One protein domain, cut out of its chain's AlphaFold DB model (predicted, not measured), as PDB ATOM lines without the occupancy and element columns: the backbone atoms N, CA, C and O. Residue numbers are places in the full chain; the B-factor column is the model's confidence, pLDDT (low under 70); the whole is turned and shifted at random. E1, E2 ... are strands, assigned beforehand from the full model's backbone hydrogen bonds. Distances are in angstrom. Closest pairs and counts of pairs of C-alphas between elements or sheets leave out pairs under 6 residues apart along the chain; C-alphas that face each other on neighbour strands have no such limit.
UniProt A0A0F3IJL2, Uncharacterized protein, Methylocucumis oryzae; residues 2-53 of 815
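This is residues 2 to 53 of the 815 residues of an uncharacterized protein of Methylocucumis oryzae (UniProt A0A0F3IJL2). The chain is wound in stacked turns, a short three-sided solenoid whose parallel strands lie one over the next. E2 and E4 make one wall; E3 and E5 each bend sharply to run along the other two, and E1 lies beside the later part of E3. The printed part has 52 residues, with no named helix and five named strands, E1 to E5 in chain order, which hold 30 residues; the class is all strand. One sheet has the order E1, E3, E5 and the other pairs E2 with E4, both parallel throughout. The whole is compact, with a radius of gyration of the C-alphas of 10.8 A and spans of 27 by 24 by 14 A.

E3, residues 18 to 27, measures 15.0 A from C-alpha 18 at (180.228, 137.795, 192.996) to C-alpha 27. E5, residues 39 to 48, measures 13.7 A and ends with C-alpha 48 at (186.337, 152.356, 192.485). E1, residues 4 to 6, measures 6.3 A and begins with C-alpha 4 at (192.125, 145.474, 183.954). E2 is residues 9 to 11, 6.2 A, and E4 is residues 32 to 35, 9.8 A.

In the twisted sheet of three, E3 is the inner strand, and E1 and E5 are the edge strands. E3 bends by 120 degrees at residue 23, and E5 bends by 127 degrees at residue 43. E3 and E5 are parallel, at 19 degrees; C-alphas 19 and 40 face each other at 4.5 A. Within hydrogen-bond range are N 20 and O 40, 2.8 A, and N 45 and O 23, 2.8 A. E1 and E3 are parallel; C-alphas 5 and 26 face each other at 4.6 A, and N 6 and O 26 are 2.8 A apart, within hydrogen-bond range. E1 runs on into E2 across a break of 2 residues, at 77 degrees. E2 and E4 are parallel, at 6 degrees; C-alphas 9 and 32 face each other at 4.6 A, and N 34 and O 10 are within hydrogen-bond range at 2.8 A. The closest C-alphas of E3 and E4 are those of Leu 18 and Ser 35, 7.6 A apart. E4 and E5 meet only through their link. E1 and E4 are apart, and so are E2 and E5.

The two C-alphas farthest apart, those of Lys 15 and Thr 50, are 29.0 A from each other. The printed part, residues 2 to 53, has no cut. The links E1 to E2, E3 to E4 and E4 to E5 are tight, and E2 to E3, with 6 residues, is short. The mean pLDDT of the printed part of this model is 88.7, and residues 2 to 3 are under 70.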
ATOM      1  N   SER A   2     192.899 138.361 185.488       58.97
ATOM      2  CA  SER A   2     193.772 139.373 184.873       58.97
ATOM      3  C   SER A   2     193.550 140.747 185.519       58.97
ATOM      4  O   SER A   2     192.474 141.031 186.051       58.97
ATOM      5  N   SER A   3     194.574 141.601 185.486       69.81
ATOM      6  CA  SER A   3     194.420 143.020 185.805       69.81
ATOM      7  C   SER A   3     193.727 143.759 184.662       69.81
ATOM      8  O   SER A   3     194.021 143.478 183.501       69.81
ATOM      9  N   GLY A   4     192.866 144.729 184.972       78.12
ATOM     10  CA  GLY A   4     192.125 145.474 183.954       78.12
ATOM     11  C   GLY A   4     191.448 146.738 184.475       78.12
ATOM     12  O   GLY A   4     191.274 146.917 185.683       78.12
ATOM     13  N   THR A   5     191.071 147.600 183.534       83.19
ATOM     14  CA  THR A   5     190.186 148.745 183.763       83.19
ATOM     15  C   THR A   5     188.796 148.368 183.269       83.19
ATOM     16  O   THR A   5     188.645 147.927 182.132       83.19
ATOM     17  N   ASP A   6     187.794 148.547 184.117       83.88
ATOM     18  CA  ASP A   6     186.403 148.190 183.871       83.88
ATOM     19  C   ASP A   6     185.563 149.465 183.733       83.88
ATOM     20  O   ASP A   6     185.634 150.352 184.580       83.88
ATOM     21  N   THR A   7     184.757 149.553 182.675       83.62
ATOM     22  CA  THR A   7     183.780 150.639 182.430       83.62
ATOM     23  C   THR A   7     182.377 150.115 182.102       83.62
ATOM     24  O   THR A   7     181.494 150.892 181.757       83.62
ATOM     25  N   GLY A   8     182.176 148.795 182.175       82.12
ATOM     26  CA  GLY A   8     180.887 148.132 181.964       82.12
ATOM     27  C   GLY A   8     180.226 147.691 183.270       82.12
ATOM     28  O   GLY A   8     180.760 147.911 184.361       82.12
ATOM     29  N   SER A   9     179.073 147.032 183.142       85.88
ATOM     30  CA  SER A   9     178.248 146.621 184.282       85.88
ATOM     31  C   SER A   9     178.382 145.133 184.624       85.88
ATOM     32  O   SER A   9     178.324 144.277 183.743       85.88
ATOM     33  N   TYR A  10     178.478 144.830 185.917       88.88
ATOM     34  CA  TYR A  10     178.359 143.498 186.506       88.88
ATOM     35  C   TYR A  10     177.012 143.420 187.238       88.88
ATOM     36  O   TYR A  10     176.886 143.988 188.317       88.88
ATOM     37  N   HIS A  11     176.017 142.736 186.669       89.81
ATOM     38  CA  HIS A  11     174.703 142.537 187.296       89.81
ATOM     39  C   HIS A  11     174.518 141.067 187.697       89.81
ATOM     40  O   HIS A  11     174.855 140.167 186.922       89.81
ATOM     41  N   VAL A  12     174.014 140.821 188.909       87.94
ATOM     42  CA  VAL A  12     173.956 139.489 189.532       87.94
ATOM     43  C   VAL A  12     172.517 139.138 189.911       87.94
ATOM     44  O   VAL A  12     171.926 139.774 190.777       87.94
ATOM     45  N   ALA A  13     171.965 138.097 189.286       84.94
ATOM     46  CA  ALA A  13     170.597 137.642 189.533       84.94
ATOM     47  C   ALA A  13     170.487 136.618 190.682       84.94
ATOM     48  O   ALA A  13     171.436 135.894 191.002       84.94
ATOM     49  N   ASP A  14     169.281 136.519 191.248       80.94
ATOM     50  CA  ASP A  14     168.839 135.508 192.214       80.94
ATOM     51  C   ASP A  14     169.825 135.263 193.374       80.94
ATOM     52  O   ASP A  14     170.040 136.130 194.217       80.94
ATOM     53  N   LYS A  15     170.417 134.063 193.436       77.12
ATOM     54  CA  LYS A  15     171.362 133.614 194.474       77.12
ATOM     55  C   LYS A  15     172.819 133.638 193.992       77.12
ATOM     56  O   LYS A  15     173.663 132.933 194.544       77.12
ATOM     57  N   GLY A  16     173.108 134.372 192.917       81.50
ATOM     58  CA  GLY A  16     174.456 134.496 192.370       81.50
ATOM     59  C   GLY A  16     175.411 135.171 193.357       81.50
ATOM     60  O   GLY A  16     175.059 136.163 193.990       81.50
ATOM     61  N   LEU A  17     176.631 134.644 193.471       85.06
ATOM     62  CA  LEU A  17     177.698 135.216 194.294       85.06
ATOM     63  C   LEU A  17     178.762 135.853 193.396       85.06
ATOM     64  O   LEU A  17     179.245 135.213 192.462       85.06
ATOM     65  N   LEU A  18     179.164 137.087 193.707       92.25
ATOM     66  CA  LEU A  18     180.228 137.795 192.996       92.25
ATOM     67  C   LEU A  18     181.490 137.864 193.859       92.25
ATOM     68  O   LEU A  18     181.463 138.377 194.979       92.25
ATOM     69  N   ALA A  19     182.608 137.365 193.330       91.31
ATOM     70  CA  ALA A  19     183.879 137.362 194.043       91.31
ATOM     71  C   ALA A  19     185.075 137.711 193.142       91.31
ATOM     72  O   ALA A  19     185.329 137.059 192.126       91.31
ATOM     73  N   PHE A  20     185.857 138.706 193.557       92.00
ATOM     74  CA  PHE A  20     187.073 139.158 192.887       92.00
ATOM     75  C   PHE A  20     188.308 138.564 193.578       92.00
ATOM     76  O   PHE A  20     188.742 139.033 194.632       92.00
ATOM     77  N   TRP A  21     188.873 137.524 192.960       88.94
ATOM     78  CA  TRP A  21     190.050 136.796 193.445       88.94
ATOM     79  C   TRP A  21     191.305 137.164 192.644       88.94
ATOM     80  O   TRP A  21     191.362 136.873 191.443       88.94
ATOM     81  N   TYR A  22     192.319 137.715 193.319       85.88
ATOM     82  CA  TYR A  22     193.644 138.103 192.795       85.88
ATOM     83  C   TYR A  22     193.658 139.143 191.651       85.88
ATOM     84  O   TYR A  22     192.784 139.182 190.779       85.88
ATOM     85  N   GLY A  23     194.748 139.913 191.574       86.00
ATOM     86  CA  GLY A  23     194.997 140.896 190.511       86.00
ATOM     87  C   GLY A  23     194.473 142.301 190.833       86.00
ATOM     88  O   GLY A  23     193.953 142.542 191.921       86.00
ATOM     89  N   ASN A  24     194.636 143.235 189.890       90.00
ATOM     90  CA  ASN A  24     194.280 144.648 190.067       90.00
ATOM     91  C   ASN A  24     193.112 145.041 189.143       90.00
ATOM     92  O   ASN A  24     193.276 145.004 187.923       90.00
ATOM     93  N   ARG A  25     191.967 145.452 189.697       91.50
ATOM     94  CA  ARG A  25     190.818 145.999 188.953       91.50
ATOM     95  C   ARG A  25     190.665 147.496 189.199       91.50
ATOM     96  O   ARG A  25     190.787 147.949 190.338       91.50
ATOM     97  N   MET A  26     190.365 148.257 188.150       92.94
ATOM     98  CA  MET A  26     190.048 149.685 188.237       92.94
ATOM     99  C   MET A  26     188.693 149.957 187.589       92.94
ATOM    100  O   MET A  26     188.596 150.054 186.371       92.94
ATOM    101  N   PHE A  27     187.658 150.106 188.406       93.62
ATOM    102  CA  PHE A  27     186.331 150.526 187.974       93.62
ATOM    103  C   PHE A  27     186.368 152.039 187.716       93.62
ATOM    104  O   PHE A  27     186.752 152.824 188.590       93.62
ATOM    105  N   GLY A  28     186.080 152.436 186.477       88.31
ATOM    106  CA  GLY A  28     186.076 153.823 186.015       88.31
ATOM    107  C   GLY A  28     184.672 154.425 185.941       88.31
ATOM    108  O   GLY A  28     183.689 153.799 186.326       88.31
ATOM    109  N   ASN A  29     184.582 155.640 185.397       88.69
ATOM    110  CA  ASN A  29     183.306 156.311 185.153       88.69
ATOM    111  C   ASN A  29     182.362 155.432 184.306       88.69
ATOM    112  O   ASN A  29     182.756 154.967 183.235       88.69
ATOM    113  N   GLY A  30     181.137 155.215 184.786       85.06
ATOM    114  CA  GLY A  30     180.130 154.358 184.153       85.06
ATOM    115  C   GLY A  30     180.213 152.872 184.517       85.06
ATOM    116  O   GLY A  30     179.310 152.121 184.155       85.06
ATOM    117  N   ALA A  31     181.238 152.430 185.256       92.56
ATOM    118  CA  ALA A  31     181.293 151.065 185.772       92.56
ATOM    119  C   ALA A  31     180.271 150.871 186.898       92.56
ATOM    120  O   ALA A  31     180.270 151.627 187.869       92.56
ATOM    121  N   VAL A  32     179.442 149.832 186.804       92.50
ATOM    122  CA  VAL A  32     178.423 149.518 187.817       92.50
ATOM    123  C   VAL A  32     178.581 148.073 188.265       92.50
ATOM    124  O   VAL A  32     178.560 147.165 187.441       92.50
ATOM    125  N   ILE A  33     178.701 147.838 189.565       93.25
ATOM    126  CA  ILE A  33     178.453 146.524 190.161       93.25
ATOM    127  C   ILE A  33     177.089 146.582 190.838       93.25
ATOM    128  O   ILE A  33     176.839 147.499 191.613       93.25
ATOM    129  N   ASP A  34     176.229 145.617 190.534       93.06
ATOM    130  CA  ASP A  34     174.851 145.544 191.004       93.06
ATOM    131  C   ASP A  34     174.528 144.108 191.436       93.06
ATOM    132  O   ASP A  34     174.457 143.192 190.612       93.06
ATOM    133  N   SER A  35     174.432 143.892 192.749       92.06
ATOM    134  CA  SER A  35     174.267 142.566 193.349       92.06
ATOM    135  C   SER A  35     173.401 142.621 194.614       92.06
ATOM    136  O   SER A  35     173.796 143.275 195.579       92.06
ATOM    137  N   PRO A  36     172.283 141.872 194.684       86.75
ATOM    138  CA  PRO A  36     171.488 141.723 195.908       86.75
ATOM    139  C   PRO A  36     172.146 140.776 196.933       86.75
ATOM    140  O   PRO A  36     171.605 140.548 198.010       86.75
ATOM    141  N   ASN A  37     173.302 140.193 196.596       88.19
ATOM    142  CA  ASN A  37     174.072 139.280 197.439       88.19
ATOM    143  C   ASN A  37     175.466 139.849 197.748       88.19
ATOM    144  O   ASN A  37     175.970 140.729 197.045       88.19
ATOM    145  N   THR A  38     176.127 139.277 198.756       92.44
ATOM    146  CA  THR A  38     177.453 139.691 199.233       92.44
ATOM    147  C   THR A  38     178.529 139.690 198.142       92.44
ATOM    148  O   THR A  38     178.833 138.645 197.560       92.44
ATOM    149  N   VAL A  39     179.188 140.835 197.932       95.44
ATOM    150  CA  VAL A  39     180.344 140.954 197.025       95.44
ATOM    151  C   VAL A  39     181.645 140.723 197.797       95.44
ATOM    152  O   VAL A  39     181.934 141.401 198.782       95.44
ATOM    153  N   THR A  40     182.447 139.753 197.357       96.25
ATOM    154  CA  THR A  40     183.674 139.324 198.054       96.25
ATOM    155  C   THR A  40     184.943 139.756 197.316       96.25
ATOM    156  O   THR A  40     185.051 139.604 196.102       96.25
ATOM    157  N   PHE A  41     185.955 140.214 198.049       96.31
ATOM    158  CA  PHE A  41     187.280 140.565 197.537       96.31
ATOM    159  C   PHE A  41     188.351 139.769 198.303       96.31
ATOM    160  O   PHE A  41     188.372 139.815 199.533       96.31
ATOM    161  N   LYS A  42     189.231 139.044 197.591       95.56
ATOM    162  CA  LYS A  42     190.328 138.227 198.163       95.56
ATOM    163  C   LYS A  42     191.634 138.395 197.375       95.56
ATOM    164  O   LYS A  42     191.618 138.321 196.143       95.56
ATOM    165  N   TYR A  43     192.757 138.637 198.061       93.44
ATOM    166  CA  TYR A  43     194.128 138.787 197.523       93.44
ATOM    167  C   TYR A  43     194.367 139.853 196.421       93.44
ATOM    168  O   TYR A  43     195.481 139.985 195.911       93.44
ATOM    169  N   GLY A  44     193.338 140.582 195.977       91.88
ATOM    170  CA  GLY A  44     193.396 141.529 194.855       91.88
ATOM    171  C   GLY A  44     193.237 142.991 195.276       91.88
ATOM    172  O   GLY A  44     192.786 143.283 196.380       91.88
ATOM    173  N   LYS A  45     193.573 143.923 194.378       95.00
ATOM    174  CA  LYS A  45     193.413 145.373 194.584       95.00
ATOM    175  C   LYS A  45     192.302 145.907 193.681       95.00
ATOM    176  O   LYS A  45     192.386 145.777 192.466       95.00
ATOM    177  N   ASN A  46     191.275 146.512 194.260       95.38
ATOM    178  CA  ASN A  46     190.054 146.923 193.571       95.38
ATOM    179  C   ASN A  46     189.824 148.416 193.815       95.38
ATOM    180  O   ASN A  46     189.660 148.838 194.958       95.38
ATOM    181  N   TYR A  47     189.853 149.215 192.750       95.75
ATOM    182  CA  TYR A  47     189.767 150.673 192.814       95.75
ATOM    183  C   TYR A  47     188.470 151.145 192.158       95.75
ATOM    184  O   TYR A  47     188.324 151.024 190.945       95.75
ATOM    185  N   PHE A  48     187.554 151.696 192.947       96.00
ATOM    186  CA  PHE A  48     186.337 152.356 192.485       96.00
ATOM    187  C   PHE A  48     186.628 153.849 192.348       96.00
ATOM    188  O   PHE A  48     186.719 154.559 193.346       96.00
ATOM    189  N   ASN A  49     186.867 154.307 191.120       94.62
ATOM    190  CA  ASN A  49     187.217 155.699 190.830       94.62
ATOM    191  C   ASN A  49     185.963 156.536 190.531       94.62
ATOM    192  O   ASN A  49     184.845 156.025 190.531       94.62
ATOM    193  N   THR A  50     186.147 157.831 190.278       94.31
ATOM    194  CA  THR A  50     185.054 158.794 190.105       94.31
ATOM    195  C   THR A  50     184.056 158.355 189.031       94.31
ATOM    196  O   THR A  50     184.443 158.069 187.897       94.31
ATOM    197  N   GLY A  51     182.773 158.296 189.401       86.75
ATOM    198  CA  GLY A  51     181.689 157.824 188.531       86.75
ATOM    199  C   GLY A  51     181.531 156.299 188.419       86.75
ATOM    200  O   GLY A  51     180.728 155.852 187.604       86.75
ATOM    201  N   ALA A  52     182.273 155.501 189.195       93.81
ATOM    202  CA  ALA A  52     181.960 154.086 189.409       93.81
ATOM    203  C   ALA A  52     180.897 153.919 190.514       93.81
ATOM    204  O   ALA A  52     180.854 154.710 191.458       93.81
ATOM    205  N   THR A  53     180.097 152.854 190.432       92.56
ATOM    206  CA  THR A  53     179.006 152.542 191.371       92.56
ATOM    207  C   THR A  53     179.124 151.106 191.885       92.56
ATOM    208  O   THR A  53     179.356 150.184 191.103       92.56
TER     209      THR A  53